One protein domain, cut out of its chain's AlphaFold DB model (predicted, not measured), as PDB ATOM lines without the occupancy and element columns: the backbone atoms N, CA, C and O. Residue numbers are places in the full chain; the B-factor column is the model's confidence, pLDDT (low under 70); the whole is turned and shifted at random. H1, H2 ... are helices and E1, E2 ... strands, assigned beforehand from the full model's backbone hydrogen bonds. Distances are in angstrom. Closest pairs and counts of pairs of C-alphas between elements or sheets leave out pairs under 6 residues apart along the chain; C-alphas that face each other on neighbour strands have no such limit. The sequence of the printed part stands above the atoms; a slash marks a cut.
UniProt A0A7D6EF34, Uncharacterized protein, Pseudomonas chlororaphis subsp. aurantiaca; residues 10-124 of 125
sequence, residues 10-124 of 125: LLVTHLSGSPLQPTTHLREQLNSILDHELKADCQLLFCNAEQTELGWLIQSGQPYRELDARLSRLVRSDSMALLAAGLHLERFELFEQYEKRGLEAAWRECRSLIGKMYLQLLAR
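Overview. This is residues 10 to 124 of the 125 residues of an uncharacterized protein of Pseudomonas chlororaphis subsp. aurantiaca (UniProt A0A7D6EF34). A strongly twisted sheet of four strands has H2 over one face, along E1 and E4, and H1 beside its edge strand E2, while H5 covers part of the opposite face and H4 packs on the end of E4. The 115 printed residues include five named helices and four named strands, in the order E1 H1 E2 E3 H2 H3 E4 H4 H5, class mixed. The sheet runs E2 E3 E1 E4, all antiparallel. The whole is compact, with a radius of gyration of the C-alphas of 13.5 A and spans of 38 by 29 by 21 A.

Along the chain. E2 is residues 41 to 47, 17.7 A; E3 53 to 59, 19.8 A; E1 10 to 17, 22.6 A, from C-alpha 10 at (34.601, 46.250, -1.780); E4 87 to 96, 25.5 A, bends by 65 degrees at residue 90. H1 is 24 to 38, 21.2 A; H2 64 to 76, 18.2 A; H3 80 to 84, 5.8 A; H4 100 to 109, 14.6 A; H5 113 to 122, 14.5 A, ending at C-alpha 122 (24.811, 48.924, -0.752).

Arrangement. Within hydrogen-bond range are N 43 and O 57 in the hairpin E2 and E3, N 11 and O 56 between E1 and E3, and N 12 and O 93 between E1 and E4, each 2.8 A. E1, H1, E2 and E3, H2 H3, E4 are split strand-helix-strand units, same-way strands with another between, with right-handed crossovers. H2 is over E1 and E4 at a height of 9.1 A; the closest C-alphas of H2 and E4 are Val 75 and Leu 89, 5.3 A. H1 is over none of the strands, its height of 4.4 A only just above the sheet's level; the closest C-alphas of H1 and E2 are Asp 35 and Asp 41, 5.5 A. H1 touches H2 with residues 37 to 38 alone, at a steep tilt of 60 degrees, opposite ways; closest C-alphas Leu 38 and Leu 67, 6.3 A. H5 is over E1 on the opposite face from H2, closest C-alphas Val 12 and Gly 115, 6.6 A. H4 and H5, a helical hairpin, only just touch, with 3 pairs of C-alphas within 8 A, Trp 107 and Lys 116 closest at 6.5 A. H3 and H4 only graze the sheet. Every O i to N i+4 pair is within hydrogen-bond range in H1, H2, H3, H4 and H5.

Size, cuts and confidence. The C-alphas farthest apart, Ala 84 and Arg 124, are 39.7 A apart. The printed part has no cut and no long link. Mean pLDDT of the printed part is 74.7; under 70 are residues 17 to 24, 49 to 50, 77 to 78 and 97 to 124.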
ATOM      1  N   LEU A  10      34.372  45.632  -0.484       82.81
ATOM      2  CA  LEU A  10      34.601  46.250  -1.780       82.81
ATOM      3  C   LEU A  10      36.035  46.776  -1.790       82.81
ATOM      4  O   LEU A  10      36.436  47.493  -0.880       82.81
ATOM      5  N   LEU A  11      36.787  46.447  -2.828       85.00
ATOM      6  CA  LEU A  11      38.107  46.996  -3.091       85.00
ATOM      7  C   LEU A  11      38.039  47.844  -4.352       85.00
ATOM      8  O   LEU A  11      37.650  47.350  -5.402       85.00
ATOM      9  N   VAL A  12      38.461  49.096  -4.269       83.19
ATOM     10  CA  VAL A  12      38.730  49.935  -5.436       83.19
ATOM     11  C   VAL A  12      40.236  50.066  -5.560       83.19
ATOM     12  O   VAL A  12      40.904  50.401  -4.585       83.19
ATOM     13  N   THR A  13      40.792  49.796  -6.733       84.00
ATOM     14  CA  THR A  13      42.207  50.043  -6.996       84.00
ATOM     15  C   THR A  13      42.406  50.998  -8.145       84.00
ATOM     16  O   THR A  13      41.588  51.080  -9.062       84.00
ATOM     17  N   HIS A  14      43.528  51.706  -8.077       82.75
ATOM     18  CA  HIS A  14      44.043  52.466  -9.191       82.75
ATOM     19  C   HIS A  14      45.319  51.833  -9.715       82.75
ATOM     20  O   HIS A  14      46.306  51.721  -8.981       82.75
ATOM     21  N   LEU A  15      45.279  51.432 -10.980       79.25
ATOM     22  CA  LEU A  15      46.403  50.824 -11.674       79.25
ATOM     23  C   LEU A  15      46.955  51.798 -12.714       79.25
ATOM     24  O   LEU A  15      46.198  52.454 -13.430       79.25
ATOM     25  N   SER A  16      48.276  51.840 -12.831       77.50
ATOM     26  CA  SER A  16      48.980  52.470 -13.946       77.50
ATOM     27  C   SER A  16      49.900  51.458 -14.629       77.50
ATOM     28  O   SER A  16      50.292  50.453 -14.038       77.50
ATOM     29  N   GLY A  17      50.192  51.665 -15.914       69.69
ATOM     30  CA  GLY A  17      50.980  50.716 -16.700       69.69
ATOM     31  C   GLY A  17      50.828  50.904 -18.206       69.69
ATOM     32  O   GLY A  17      50.108  51.795 -18.661       69.69
ATOM     33  N   SER A  18      51.532  50.067 -18.978       59.22
ATOM     34  CA  SER A  18      51.439  50.032 -20.451       59.22
ATOM     35  C   SER A  18      49.979  49.910 -20.901       59.22
ATOM     36  O   SER A  18      49.179  49.370 -20.136       59.22
ATOM     37  N   PRO A  19      49.606  50.407 -22.100       54.62
ATOM     38  CA  PRO A  19      48.218  50.679 -22.444       54.62
ATOM     39  C   PRO A  19      47.353  49.457 -22.167       54.62
ATOM     40  O   PRO A  19      47.463  48.431 -22.840       54.62
ATOM     41  N   LEU A  20      46.522  49.603 -21.134       58.25
ATOM     42  CA  LEU A  20      45.513  48.660 -20.696       58.25
ATOM     43  C   LEU A  20      44.538  48.488 -21.866       58.25
ATOM     44  O   LEU A  20      43.572  49.229 -22.039       58.25
ATOM     45  N   GLN A  21      44.857  47.573 -22.775       54.81
ATOM     46  CA  GLN A  21      43.873  47.001 -23.671       54.81
ATOM     47  C   GLN A  21      43.264  45.844 -22.884       54.81
ATOM     48  O   GLN A  21      43.952  44.847 -22.646       54.81
ATOM     49  N   PRO A  22      42.006  45.962 -22.426       55.41
ATOM     50  CA  PRO A  22      41.400  44.998 -21.537       55.41
ATOM     51  C   PRO A  22      40.966  43.836 -22.408       55.41
ATOM     52  O   PRO A  22      39.805  43.701 -22.790       55.41
ATOM     53  N   THR A  23      41.915  42.989 -22.762       63.78
ATOM     54  CA  THR A  23      41.566  41.640 -23.164       63.78
ATOM     55  C   THR A  23      40.997  40.939 -21.936       63.78
ATOM     56  O   THR A  23      41.410  41.201 -20.802       63.78
ATOM     57  N   THR A  24      40.020  40.056 -22.141       67.62
ATOM     58  CA  THR A  24      39.455  39.200 -21.085       67.62
ATOM     59  C   THR A  24      40.559  38.558 -20.234       67.62
ATOM     60  O   THR A  24      40.457  38.513 -19.013       67.62
ATOM     61  N   HIS A  25      41.673  38.216 -20.881       73.31
ATOM     62  CA  HIS A  25      42.887  37.681 -20.279       73.31
ATOM     63  C   HIS A  25      43.491  38.567 -19.176       73.31
ATOM     64  O   HIS A  25      43.821  38.069 -18.106       73.31
ATOM     65  N   LEU A  26      43.603  39.883 -19.384       74.19
ATOM     66  CA  LEU A  26      44.173  40.788 -18.381       74.19
ATOM     67  C   LEU A  26      43.304  40.854 -17.115       74.19
ATOM     68  O   LEU A  26      43.816  40.920 -16.000       74.19
ATOM     69  N   ARG A  27      41.978  40.808 -17.285       76.38
ATOM     70  CA  ARG A  27      41.024  40.809 -16.165       76.38
ATOM     71  C   ARG A  27      41.120  39.523 -15.352       76.38
ATOM     72  O   ARG A  27      41.141  39.579 -14.127       76.38
ATOM     73  N   GLU A  28      41.202  38.382 -16.033       81.25
ATOM     74  CA  GLU A  28      41.377  37.071 -15.398       81.25
ATOM     75  C   GLU A  28      42.712  36.987 -14.649       81.25
ATOM     76  O   GLU A  28      42.747  36.542 -13.503       81.25
ATOM     77  N   GLN A  29      43.790  37.494 -15.251       81.81
ATOM     78  CA  GLN A  29      45.096  37.580 -14.599       81.81
ATOM     79  C   GLN A  29      45.052  38.454 -13.342       81.81
ATOM     80  O   GLN A  29      45.545  38.035 -12.298       81.81
ATOM     81  N   LEU A  30      44.435  39.636 -13.408       82.19
ATOM     82  CA  LEU A  30      44.310  40.529 -12.254       82.19
ATOM     83  C   LEU A  30      43.493  39.916 -11.115       82.19
ATOM     84  O   LEU A  30      43.913  40.012  -9.963       82.19
ATOM     85  N   ASN A  31      42.374  39.254 -11.422       86.56
ATOM     86  CA  ASN A  31      41.622  38.513 -10.407       86.56
ATOM     87  C   ASN A  31      42.493  37.430  -9.773       86.56
ATOM     88  O   ASN A  31      42.608  37.394  -8.556       86.56
ATOM     89  N   SER A  32      43.197  36.628 -10.579       86.25
ATOM     90  CA  SER A  32      44.063  35.569 -10.053       86.25
ATOM     91  C   SER A  32      45.188  36.100  -9.158       86.25
ATOM     92  O   SER A  32      45.554  35.431  -8.191       86.25
ATOM     93  N   ILE A  33      45.755  37.270  -9.470       86.44
ATOM     94  CA  ILE A  33      46.778  37.911  -8.634       86.44
ATOM     95  C   ILE A  33      46.164  38.332  -7.298       86.44
ATOM     96  O   ILE A  33      46.706  38.007  -6.242       86.44
ATOM     97  N   LEU A  34      45.023  39.024  -7.329       88.38
ATOM     98  CA  LEU A  34      44.355  39.487  -6.114       88.38
ATOM     99  C   LEU A  34      43.874  38.323  -5.246       88.38
ATOM    100  O   LEU A  34      44.089  38.355  -4.035       88.38
ATOM    101  N   ASP A  35      43.326  37.267  -5.847       89.44
ATOM    102  CA  ASP A  35      42.904  36.057  -5.140       89.44
ATOM    103  C   ASP A  35      44.058  35.433  -4.363       89.44
ATOM    104  O   ASP A  35      43.934  35.079  -3.185       89.44
ATOM    105  N   HIS A  36      45.217  35.334  -5.017       87.81
ATOM    106  CA  HIS A  36      46.412  34.751  -4.431       87.81
ATOM    107  C   HIS A  36      46.968  35.602  -3.283       87.81
ATOM    108  O   HIS A  36      47.231  35.094  -2.188       87.81
ATOM    109  N   GLU A  37      47.125  36.903  -3.515       87.25
ATOM    110  CA  GLU A  37      47.768  37.831  -2.581       87.25
ATOM    111  C   GLU A  37      46.898  38.097  -1.346       87.25
ATOM    112  O   GLU A  37      47.357  38.076  -0.191       87.25
ATOM    113  N   LEU A  38      45.598  38.280  -1.578       87.56
ATOM    114  CA  LEU A  38      44.626  38.533  -0.523       87.56
ATOM    115  C   LEU A  38      44.146  37.246   0.142       87.56
ATOM    116  O   LEU A  38      43.586  37.316   1.237       87.56
ATOM    117  N   LYS A  39      44.413  36.074  -0.457       88.00
ATOM    118  CA  LYS A  39      43.871  34.776  -0.025       88.00
ATOM    119  C   LYS A  39      42.357  34.872   0.182       88.00
ATOM    120  O   LYS A  39      41.836  34.529   1.247       88.00
ATOM    121  N   ALA A  40      41.692  35.436  -0.814       87.38
ATOM    122  CA  ALA A  40      40.275  35.752  -0.819       87.38
ATOM    123  C   ALA A  40      39.704  35.470  -2.207       87.38
ATOM    124  O   ALA A  40      40.465  35.332  -3.153       87.38
ATOM    125  N   ASP A  41      38.383  35.381  -2.316       88.62
ATOM    126  CA  ASP A  41      37.709  35.294  -3.612       88.62
ATOM    127  C   ASP A  41      37.361  36.714  -4.075       88.62
ATOM    128  O   ASP A  41      36.584  37.416  -3.418       88.62
ATOM    129  N   CYS A  42      38.019  37.167  -5.141       87.25
ATOM    130  CA  CYS A  42      37.965  38.515  -5.682       87.25
ATOM    131  C   CYS A  42      37.279  38.495  -7.047       87.25
ATOM    132  O   CYS A  42      37.818  38.050  -8.060       87.25
ATOM    133  N   GLN A  43      36.097  39.091  -7.106       85.19
ATOM    134  CA  GLN A  43      35.339  39.225  -8.335       85.19
ATOM    135  C   GLN A  43      35.390  40.663  -8.841       85.19
ATOM    136  O   GLN A  43      34.866  41.573  -8.199       85.19
ATOM    137  N   LEU A  44      35.970  40.867 -10.027       84.06
ATOM    138  CA  LEU A  44      35.920  42.163 -10.703       84.06
ATOM    139  C   LEU A  44      34.464  42.577 -10.950       84.06
ATOM    140  O   LEU A  44      33.706  41.887 -11.633       84.06
ATOM    141  N   LEU A  45      34.099  43.730 -10.408       80.00
ATOM    142  CA  LEU A  45      32.772  44.322 -10.484       80.00
ATOM    143  C   LEU A  45      32.697  45.396 -11.570       80.00
ATOM    144  O   LEU A  45      31.743  45.424 -12.346       80.00
ATOM    145  N   PHE A  46      33.683  46.293 -11.623       75.56
ATOM    146  CA  PHE A  46      33.700  47.383 -12.595       75.56
ATOM    147  C   PHE A  46      35.115  47.801 -12.985       75.56
ATOM    148  O   PHE A  46      36.096  47.501 -12.309       75.56
ATOM    149  N   CYS A  47      35.191  48.525 -14.095       77.19
ATOM    150  CA  CYS A  47      36.392  49.147 -14.631       77.19
ATOM    151  C   CYS A  47      35.973  50.477 -15.269       77.19
ATOM    152  O   CYS A  47      34.963  50.510 -15.981       77.19
ATOM    153  N   ASN A  48      36.685  51.569 -14.991       74.19
ATOM    154  CA  ASN A  48      36.422  52.850 -15.644       74.19
ATOM    155  C   ASN A  48      36.841  52.809 -17.130       74.19
ATOM    156  O   ASN A  48      37.570  51.924 -17.574       74.19
ATOM    157  N   ALA A  49      36.371  53.775 -17.924       67.94
ATOM    158  CA  ALA A  49      36.652  53.819 -19.365       67.94
ATOM    159  C   ALA A  49      38.156  53.945 -19.679       67.94
ATOM    160  O   ALA A  49      38.639  53.381 -20.659       67.94
ATOM    161  N   GLU A  50      38.888  54.652 -18.816       69.00
ATOM    162  CA  GLU A  50      40.343  54.834 -18.889       69.00
ATOM    163  C   GLU A  50      41.123  53.617 -18.367       69.00
ATOM    164  O   GLU A  50      42.334  53.542 -18.533       69.00
ATOM    165  N   GLN A  51      40.424  52.662 -17.751       70.62
ATOM    166  CA  GLN A  51      40.926  51.428 -17.138       70.62
ATOM    167  C   GLN A  51      41.945  51.604 -16.014       70.62
ATOM    168  O   GLN A  51      42.514  50.635 -15.519       70.62
ATOM    169  N   THR A  52      42.127  52.834 -15.565       74.25
ATOM    170  CA  THR A  52      42.979  53.213 -14.445       74.25
ATOM    171  C   THR A  52      42.323  52.974 -13.094       74.25
ATOM    172  O   THR A  52      43.019  52.995 -12.090       74.25
ATOM    173  N   GLU A  53      41.005  52.769 -13.037       80.00
ATOM    174  CA  GLU A  53      40.245  52.531 -11.811       80.00
ATOM    175  C   GLU A  53      39.386  51.278 -11.961       80.00
ATOM    176  O   GLU A  53      38.547  51.168 -12.860       80.00
ATOM    177  N   LEU A  54      39.589  50.332 -11.056       82.88
ATOM    178  CA  LEU A  54      38.953  49.024 -11.068       82.88
ATOM    179  C   LEU A  54      38.328  48.756  -9.702       82.88
ATOM    180  O   LEU A  54      38.867  49.155  -8.672       82.88
ATOM    181  N   GLY A  55      37.189  48.072  -9.693       83.81
ATOM    182  CA  GLY A  55      36.480  47.702  -8.475       83.81
ATOM    183  C   GLY A  55      36.271  46.201  -8.389       83.81
ATOM    184  O   GLY A  55      35.805  45.601  -9.356       83.81
ATOM    185  N   TRP A  56      36.545  45.610  -7.231       86.06
ATOM    186  CA  TRP A  56      36.350  44.196  -6.925       86.06
ATOM    187  C   TRP A  56      35.456  44.013  -5.711       86.06
ATOM    188  O   TRP A  56      35.566  44.732  -4.718       86.06
ATOM    189  N   LEU A  57      34.623  42.985  -5.770       85.81
ATOM    190  CA  LEU A  57      34.000  42.399  -4.598       85.81
ATOM    191  C   LEU A  57      34.923  41.336  -4.035       85.81
ATOM    192  O   LEU A  57      35.386  40.471  -4.768       85.81
ATOM    193  N   ILE A  58      35.173  41.407  -2.736       86.19
ATOM    194  CA  ILE A  58      36.018  40.461  -2.027       86.19
ATOM    195  C   ILE A  58      35.167  39.707  -1.016       86.19
ATOM    196  O   ILE A  58      34.590  40.272  -0.075       86.19
ATOM    197  N   GLN A  59      35.150  38.395  -1.182       86.50
ATOM    198  CA  GLN A  59      34.651  37.454  -0.203       86.50
ATOM    199  C   GLN A  59      35.842  36.862   0.552       86.50
ATOM    200  O   GLN A  59      36.641  36.089   0.026       86.50
ATOM    201  N   SER A  60      35.976  37.253   1.818       84.00
ATOM    202  CA  SER A  60      37.055  36.788   2.684       84.00
ATOM    203  C   SER A  60      36.569  36.595   4.113       84.00
ATOM    204  O   SER A  60      35.805  37.403   4.644       84.00
ATOM    205  N   GLY A  61      37.058  35.531   4.752       82.44
ATOM    206  CA  GLY A  61      36.907  35.323   6.193       82.44
ATOM    207  C   GLY A  61      37.868  36.175   7.033       82.44
ATOM    208  O   GLY A  61      37.695  36.260   8.248       82.44
ATOM    209  N   GLN A  62      38.868  36.808   6.411       85.25
ATOM    210  CA  GLN A  62      39.863  37.619   7.113       85.25
ATOM    211  C   GLN A  62      39.248  38.914   7.674       85.25
ATOM    212  O   GLN A  62      38.282  39.445   7.116       85.25
ATOM    213  N   PRO A  63      39.783  39.450   8.786       84.12
ATOM    214  CA  PRO A  63      39.379  40.756   9.291       84.12
ATOM    215  C   PRO A  63      39.885  41.882   8.380       84.12
ATOM    216  O   PRO A  63      40.948  41.759   7.770       84.12
ATOM    217  N   TYR A  64      39.180  43.021   8.373       83.19
ATOM    218  CA  TYR A  64      39.538  44.214   7.588       83.19
ATOM    219  C   TYR A  64      41.029  44.567   7.683       83.19
ATOM    220  O   TYR A  64      41.698  44.740   6.672       83.19
ATOM    221  N   ARG A  65      41.575  44.606   8.908       81.12
ATOM    222  CA  ARG A  65      42.978  44.979   9.163       81.12
ATOM    223  C   ARG A  65      43.987  44.057   8.484       81.12
ATOM    224  O   ARG A  65      45.075  44.505   8.143       81.12
ATOM    225  N   GLU A  66      43.666  42.773   8.331       87.38
ATOM    226  CA  GLU A  66      44.573  41.836   7.669       87.38
ATOM    227  C   GLU A  66      44.576  42.060   6.155       87.38
ATOM    228  O   GLU A  66      45.649  42.129   5.556       87.38
ATOM    229  N   LEU A  67      43.396  42.254   5.555       86.50
ATOM    230  CA  LEU A  67      43.274  42.588   4.136       86.50
ATOM    231  C   LEU A  67      43.936  43.928   3.813       86.50
ATOM    232  O   LEU A  67      44.731  44.006   2.880       86.50
ATOM    233  N   ASP A  68      43.685  44.954   4.623       86.25
ATOM    234  CA  ASP A  68      44.297  46.275   4.482       86.25
ATOM    235  C   ASP A  68      45.832  46.212   4.564       86.25
ATOM    236  O   ASP A  68      46.537  46.784   3.730       86.25
ATOM    237  N   ALA A  69      46.381  45.429   5.499       87.00
ATOM    238  CA  ALA A  69      47.825  45.239   5.621       87.00
ATOM    239  C   ALA A  69      48.441  44.449   4.450       87.00
ATOM    240  O   ALA A  69      49.624  44.639   4.142       87.00
ATOM    241  N   ARG A  70      47.689  43.534   3.824       88.62
ATOM    242  CA  ARG A  70      48.115  42.814   2.610       88.62
ATOM    243  C   ARG A  70      48.093  43.730   1.392       88.62
ATOM    244  O   ARG A  70      49.083  43.781   0.674       88.62
ATOM    245  N   LEU A  71      47.030  44.507   1.215       87.94
ATOM    246  CA  LEU A  71      46.916  45.501   0.146       87.94
ATOM    247  C   LEU A  71      47.981  46.590   0.267       87.94
ATOM    248  O   LEU A  71      48.670  46.893  -0.701       87.94
ATOM    249  N   SER A  72      48.203  47.105   1.476       85.56
ATOM    250  CA  SER A  72      49.280  48.057   1.760       85.56
ATOM    251  C   SER A  72      50.656  47.496   1.417       85.56
ATOM    252  O   SER A  72      51.530  48.235   0.973       85.56
ATOM    253  N   ARG A  73      50.865  46.188   1.614       85.94
ATOM    254  CA  ARG A  73      52.075  45.519   1.133       85.94
ATOM    255  C   ARG A  73      52.094  45.474  -0.386       85.94
ATOM    256  O   ARG A  73      53.083  45.922  -0.935       85.94
ATOM    257  N   LEU A  74      51.011  45.061  -1.040       83.69
ATOM    258  CA  LEU A  74      50.910  44.986  -2.500       83.69
ATOM    259  C   LEU A  74      51.190  46.321  -3.216       83.69
ATOM    260  O   LEU A  74      51.763  46.307  -4.294       83.69
ATOM    261  N   VAL A  75      50.801  47.458  -2.627       83.31
ATOM    262  CA  VAL A  75      51.137  48.803  -3.144       83.31
ATOM    263  C   VAL A  75      52.618  49.126  -2.969       83.31
ATOM    264  O   VAL A  75      53.221  49.789  -3.801       83.31
ATOM    265  N   ARG A  76      53.195  48.746  -1.822       77.38
ATOM    266  CA  ARG A  76      54.548  49.164  -1.419       77.38
ATOM    267  C   ARG A  76      55.642  48.259  -1.953       77.38
ATOM    268  O   ARG A  76      56.761  48.713  -2.161       77.38
ATOM    269  N   SER A  77      55.357  46.971  -2.052       65.50
ATOM    270  CA  SER A  77      56.194  46.033  -2.770       65.50
ATOM    271  C   SER A  77      55.789  46.152  -4.219       65.50
ATOM    272  O   SER A  77      54.621  45.917  -4.514       65.50
ATOM    273  N   ASP A  78      56.730  46.466  -5.098       63.81
ATOM    274  CA  ASP A  78      56.574  46.234  -6.527       63.81
ATOM    275  C   ASP A  78      56.264  44.743  -6.741       63.81
ATOM    276  O   ASP A  78      57.170  43.921  -6.900       63.81
ATOM    277  N   SER A  79      54.989  44.356  -6.612       72.75
ATOM    278  CA  SER A  79      54.588  42.956  -6.618       72.75
ATOM    279  C   SER A  79      55.079  42.371  -7.926       72.75
ATOM    280  O   SER A  79      54.688  42.830  -8.997       72.75
ATOM    281  N   MET A  80      55.942  41.360  -7.841       75.88
ATOM    282  CA  MET A  80      56.526  40.738  -9.027       75.88
ATOM    283  C   MET A  80      55.441  40.228  -9.978       75.88
ATOM    284  O   MET A  80      55.651  40.216 -11.184       75.88
ATOM    285  N   ALA A  81      54.270  39.858  -9.448       74.75
ATOM    286  CA  ALA A  81      53.119  39.450 -10.240       74.75
ATOM    287  C   ALA A  81      52.482  40.624 -11.006       74.75
ATOM    288  O   ALA A  81      52.173  40.483 -12.188       74.75
ATOM    289  N   LEU A  82      52.337  41.792 -10.368       77.00
ATOM    290  CA  LEU A  82      51.846  43.007 -11.030       77.00
ATOM    291  C   LEU A  82      52.867  43.541 -12.042       77.00
ATOM    292  O   LEU A  82      52.510  43.808 -13.187       77.00
ATOM    293  N   LEU A  83      54.150  43.588 -11.666       76.75
ATOM    294  CA  LEU A  83      55.237  43.972 -12.566       76.75
ATOM    295  C   LEU A  83      55.343  43.045 -13.781       76.75
ATOM    296  O   LEU A  83      55.543  43.525 -14.894       76.75
ATOM    297  N   ALA A  84      55.183  41.729 -13.597       75.25
ATOM    298  CA  ALA A  84      55.170  40.769 -14.701       75.25
ATOM    299  C   ALA A  84      53.987  40.994 -15.656       75.25
ATOM    300  O   ALA A  84      54.101  40.715 -16.848       75.25
ATOM    301  N   ALA A  85      52.876  41.535 -15.150       73.06
ATOM    302  CA  ALA A  85      51.748  41.988 -15.959       73.06
ATOM    303  C   ALA A  85      51.954  43.396 -16.561       73.06
ATOM    304  O   ALA A  85      51.088  43.878 -17.288       73.06
ATOM    305  N   GLY A  86      53.082  44.063 -16.283       75.50
ATOM    306  CA  GLY A  86      53.351  45.438 -16.714       75.50
ATOM    307  C   GLY A  86      52.482  46.481 -16.006       75.50
ATOM    308  O   GLY A  86      52.259  47.562 -16.556       75.50
ATOM    309  N   LEU A  87      51.970  46.141 -14.820       77.62
ATOM    310  CA  LEU A  87      51.048  46.944 -14.029       77.62
ATOM    311  C   LEU A  87      51.677  47.360 -12.705       77.62
ATOM    312  O   LEU A  87      52.450  46.624 -12.095       77.62
ATOM    313  N   HIS A  88      51.281  48.534 -12.237       80.81
ATOM    314  CA  HIS A  88      51.646  49.058 -10.938       80.81
ATOM    315  C   HIS A  88      50.383  49.482 -10.189       80.81
ATOM    316  O   HIS A  88      49.552  50.225 -10.713       80.81
ATOM    317  N   LEU A  89      50.236  49.003  -8.953       82.38
ATOM    318  CA  LEU A  89      49.153  49.418  -8.070       82.38
ATOM    319  C   LEU A  89      49.543  50.727  -7.380       82.38
ATOM    320  O   LEU A  89      50.362  50.731  -6.469       82.38
ATOM    321  N   GLU A  90      48.949  51.841  -7.796       82.25
ATOM    322  CA  GLU A  90      49.290  53.159  -7.244       82.25
ATOM    323  C   GLU A  90      48.624  53.420  -5.896       82.25
ATOM    324  O   GLU A  90      49.227  53.974  -4.977       82.25
ATOM    325  N   ARG A  91      47.349  53.052  -5.785       83.56
ATOM    326  CA  ARG A  91      46.552  53.240  -4.572       83.56
ATOM    327  C   ARG A  91      45.386  52.268  -4.549       83.56
ATOM    328  O   ARG A  91      44.931  51.800  -5.593       83.56
ATOM    329  N   PHE A  92      44.865  52.024  -3.356       84.69
ATOM    330  CA  PHE A  92      43.628  51.284  -3.163       84.69
ATOM    331  C   PHE A  92      42.756  51.945  -2.101       84.69
ATOM    332  O   PHE A  92      43.232  52.721  -1.274       84.69
ATOM    333  N   GLU A  93      41.480  51.592  -2.128       84.12
ATOM    334  CA  GLU A  93      40.483  51.941  -1.132       84.12
ATOM    335  C   GLU A  93      39.698  50.659  -0.812       84.12
ATOM    336  O   GLU A  93      39.116  50.043  -1.708       84.12
ATOM    337  N   LEU A  94      39.727  50.212   0.446       84.56
ATOM    338  CA  LEU A  94      39.027  49.011   0.909       84.56
ATOM    339  C   LEU A  94      37.830  49.416   1.775       84.56
ATOM    340  O   LEU A  94      37.939  50.278   2.642       84.56
ATOM    341  N   PHE A  95      36.694  48.758   1.579       77.56
ATOM    342  CA  PHE A  95      35.447  49.051   2.278       77.56
ATOM    343  C   PHE A  95      34.825  47.760   2.789       77.56
ATOM    344  O   PHE A  95      34.712  46.807   2.032       77.56
ATOM    345  N   GLU A  96      34.371  47.722   4.039       79.62
ATOM    346  CA  GLU A  96      33.620  46.584   4.584       79.62
ATOM    347  C   GLU A  96      32.112  46.854   4.525       79.62
ATOM    348  O   GLU A  96      31.632  47.841   5.076       79.62
ATOM    349  N   GLN A  97      31.357  45.963   3.879       68.56
ATOM    350  CA  GLN A  97      29.937  46.126   3.544       68.56
ATOM    351  C   GLN A  97      29.001  46.196   4.770       68.56
ATOM    352  O   GLN A  97      27.892  46.712   4.655       68.56
ATOM    353  N   TYR A  98      29.433  45.721   5.945       58.19
ATOM    354  CA  TYR A  98      28.557  45.535   7.114       58.19
ATOM    355  C   TYR A  98      28.897  46.392   8.345       58.19
ATOM    356  O   TYR A  98      28.119  46.406   9.302       58.19
ATOM    357  N   GLU A  99      29.986  47.167   8.347       55.28
ATOM    358  CA  GLU A  99      30.253  48.119   9.435       55.28
ATOM    359  C   GLU A  99      29.841  49.540   9.039       55.28
ATOM    360  O   GLU A  99      30.571  50.243   8.347       55.28
ATOM    361  N   LYS A 100      28.700  50.023   9.559       53.22
ATOM    362  CA  LYS A 100      28.229  51.414   9.371       53.22
ATOM    363  C   LYS A 100      29.301  52.472   9.684       53.22
ATOM    364  O   LYS A 100      29.352  53.505   9.025       53.22
ATOM    365  N   ARG A 101      30.174  52.211  10.667       50.88
ATOM    366  CA  ARG A 101      31.296  53.100  11.026       50.88
ATOM    367  C   ARG A 101      32.441  53.054  10.012       50.88
ATOM    368  O   ARG A 101      33.003  54.103   9.711       50.88
ATOM    369  N   GLY A 102      32.757  51.873   9.480       54.19
ATOM    370  CA  GLY A 102      33.742  51.706   8.411       54.19
ATOM    371  C   GLY A 102      33.270  52.357   7.113       54.19
ATOM    372  O   GLY A 102      34.032  53.069   6.473       54.19
ATOM    373  N   LEU A 103      31.983  52.214   6.789       52.97
ATOM    374  CA  LEU A 103      31.376  52.758   5.577       52.97
ATOM    375  C   LEU A 103      31.350  54.295   5.565       52.97
ATOM    376  O   LEU A 103      31.680  54.896   4.548       52.97
ATOM    377  N   GLU A 104      31.025  54.952   6.686       55.06
ATOM    378  CA  GLU A 104      31.048  56.423   6.787       55.06
ATOM    379  C   GLU A 104      32.462  57.019   6.792       55.06
ATOM    380  O   GLU A 104      32.686  58.071   6.186       55.06
ATOM    381  N   ALA A 105      33.412  56.385   7.487       55.59
ATOM    382  CA  ALA A 105      34.801  56.839   7.503       55.59
ATOM    383  C   ALA A 105      35.427  56.686   6.112       55.59
ATOM    384  O   ALA A 105      35.972  57.641   5.558       55.59
ATOM    385  N   ALA A 106      35.233  55.520   5.502       54.34
ATOM    386  CA  ALA A 106      35.730  55.240   4.172       54.34
ATOM    387  C   ALA A 106      35.005  56.080   3.101       54.34
ATOM    388  O   ALA A 106      35.647  56.520   2.157       54.34
ATOM    389  N   TRP A 107      33.723  56.440   3.270       56.00
ATOM    390  CA  TRP A 107      33.029  57.399   2.389       56.00
ATOM    391  C   TRP A 107      33.727  58.763   2.310       56.00
ATOM    392  O   TRP A 107      33.782  59.378   1.239       56.00
ATOM    393  N   ARG A 108      34.234  59.265   3.444       57.12
ATOM    394  CA  ARG A 108      34.915  60.570   3.508       57.12
ATOM    395  C   ARG A 108      36.286  60.538   2.847       57.12
ATOM    396  O   ARG A 108      36.686  61.543   2.265       57.12
ATOM    397  N   GLU A 109      36.979  59.408   2.927       56.81
ATOM    398  CA  GLU A 109      38.324  59.244   2.364       56.81
ATOM    399  C   GLU A 109      38.320  58.728   0.918       56.81
ATOM    400  O   GLU A 109      39.281  58.965   0.187       56.81
ATOM    401  N   CYS A 110      37.211  58.122   0.479       60.81
ATOM    402  CA  CYS A 110      37.012  57.627  -0.876       60.81
ATOM    403  C   CYS A 110      37.117  58.776  -1.884       60.81
ATOM    404  O   CYS A 110      36.328  59.731  -1.857       60.81
ATOM    405  N   ARG A 111      38.098  58.716  -2.788       65.38
ATOM    406  CA  ARG A 111      38.244  59.704  -3.868       65.38
ATOM    407  C   ARG A 111      37.560  59.239  -5.150       65.38
ATOM    408  O   ARG A 111      37.272  60.079  -6.001       65.38
ATOM    409  N   SER A 112      37.250  57.947  -5.255       65.12
ATOM    410  CA  SER A 112      36.506  57.363  -6.372       65.12
ATOM    411  C   SER A 112      35.017  57.739  -6.331       65.12
ATOM    412  O   SER A 112      34.296  57.487  -5.362       65.12
ATOM    413  N   LEU A 113      34.520  58.329  -7.425       64.81
ATOM    414  CA  LEU A 113      33.089  58.603  -7.605       64.81
ATOM    415  C   LEU A 113      32.280  57.300  -7.715       64.81
ATOM    416  O   LEU A 113      31.159  57.223  -7.214       64.81
ATOM    417  N   ILE A 114      32.853  56.272  -8.345       63.94
ATOM    418  CA  ILE A 114      32.184  54.989  -8.580       63.94
ATOM    419  C   ILE A 114      32.111  54.185  -7.279       63.94
ATOM    420  O   ILE A 114      31.050  53.654  -6.950       63.94
ATOM    421  N   GLY A 115      33.191  54.179  -6.491       61.81
ATOM    422  CA  GLY A 115      33.220  53.626  -5.139       61.81
ATOM    423  C   GLY A 115      32.132  54.248  -4.263       61.81
ATOM    424  O   GLY A 115      31.334  53.525  -3.669       61.81
ATOM    425  N   LYS A 116      31.992  55.581  -4.293       66.00
ATOM    426  CA  LYS A 116      30.878  56.283  -3.634       66.00
ATOM    427  C   LYS A 116      29.512  55.818  -4.137       66.00
ATOM    428  O   LYS A 116      28.661  55.452  -3.336       66.00
ATOM    429  N   MET A 117      29.272  55.781  -5.444       66.12
ATOM    430  CA  MET A 117      27.965  55.350  -5.964       66.12
ATOM    431  C   MET A 117      27.611  53.913  -5.552       66.12
ATOM    432  O   MET A 117      26.464  53.641  -5.191       66.12
ATOM    433  N   TYR A 118      28.587  53.007  -5.550       65.44
ATOM    434  CA  TYR A 118      28.368  51.616  -5.169       65.44
ATOM    435  C   TYR A 118      28.106  51.449  -3.666       65.44
ATOM    436  O   TYR A 118      27.163  50.763  -3.277       65.44
ATOM    437  N   LEU A 119      28.860  52.143  -2.811       62.88
ATOM    438  CA  LEU A 119      28.607  52.158  -1.366       62.88
ATOM    439  C   LEU A 119      27.228  52.734  -1.035       62.88
ATOM    440  O   LEU A 119      26.548  52.231  -0.144       62.88
ATOM    441  N   GLN A 120      26.780  53.749  -1.779       64.69
ATOM    442  CA  GLN A 120      25.425  54.288  -1.658       64.69
ATOM    443  C   GLN A 120      24.347  53.271  -2.041       64.69
ATOM    444  O   GLN A 120      23.296  53.232  -1.402       64.69
ATOM    445  N   LEU A 121      24.589  52.464  -3.077       64.44
ATOM    446  CA  LEU A 121      23.680  51.389  -3.476       64.44
ATOM    447  C   LEU A 121      23.616  50.290  -2.412       64.44
ATOM    448  O   LEU A 121      22.523  49.830  -2.095       64.44
ATOM    449  N   LEU A 122      24.753  49.920  -1.821       60.81
ATOM    450  CA  LEU A 122      24.811  48.924  -0.752       60.81
ATOM    451  C   LEU A 122      24.180  49.406   0.560       60.81
ATOM    452  O   LEU A 122      23.487  48.635   1.214       60.81
ATOM    453  N   ALA A 123      24.361  50.675   0.934       59.84
ATOM    454  CA  ALA A 123      23.786  51.247   2.156       59.84
ATOM    455  C   ALA A 123      22.255  51.429   2.106       59.84
ATOM    456  O   ALA A 123      21.641  51.746   3.125       59.84
ATOM    457  N   ARG A 124      21.641  51.286   0.924       55.12
ATOM    458  CA  ARG A 124      20.186  51.368   0.720       55.12
ATOM    459  C   ARG A 124      19.458  50.026   0.887       55.12
ATOM    460  O   ARG A 124      18.237  50.018   0.730       55.12
TER     461      ARG A 124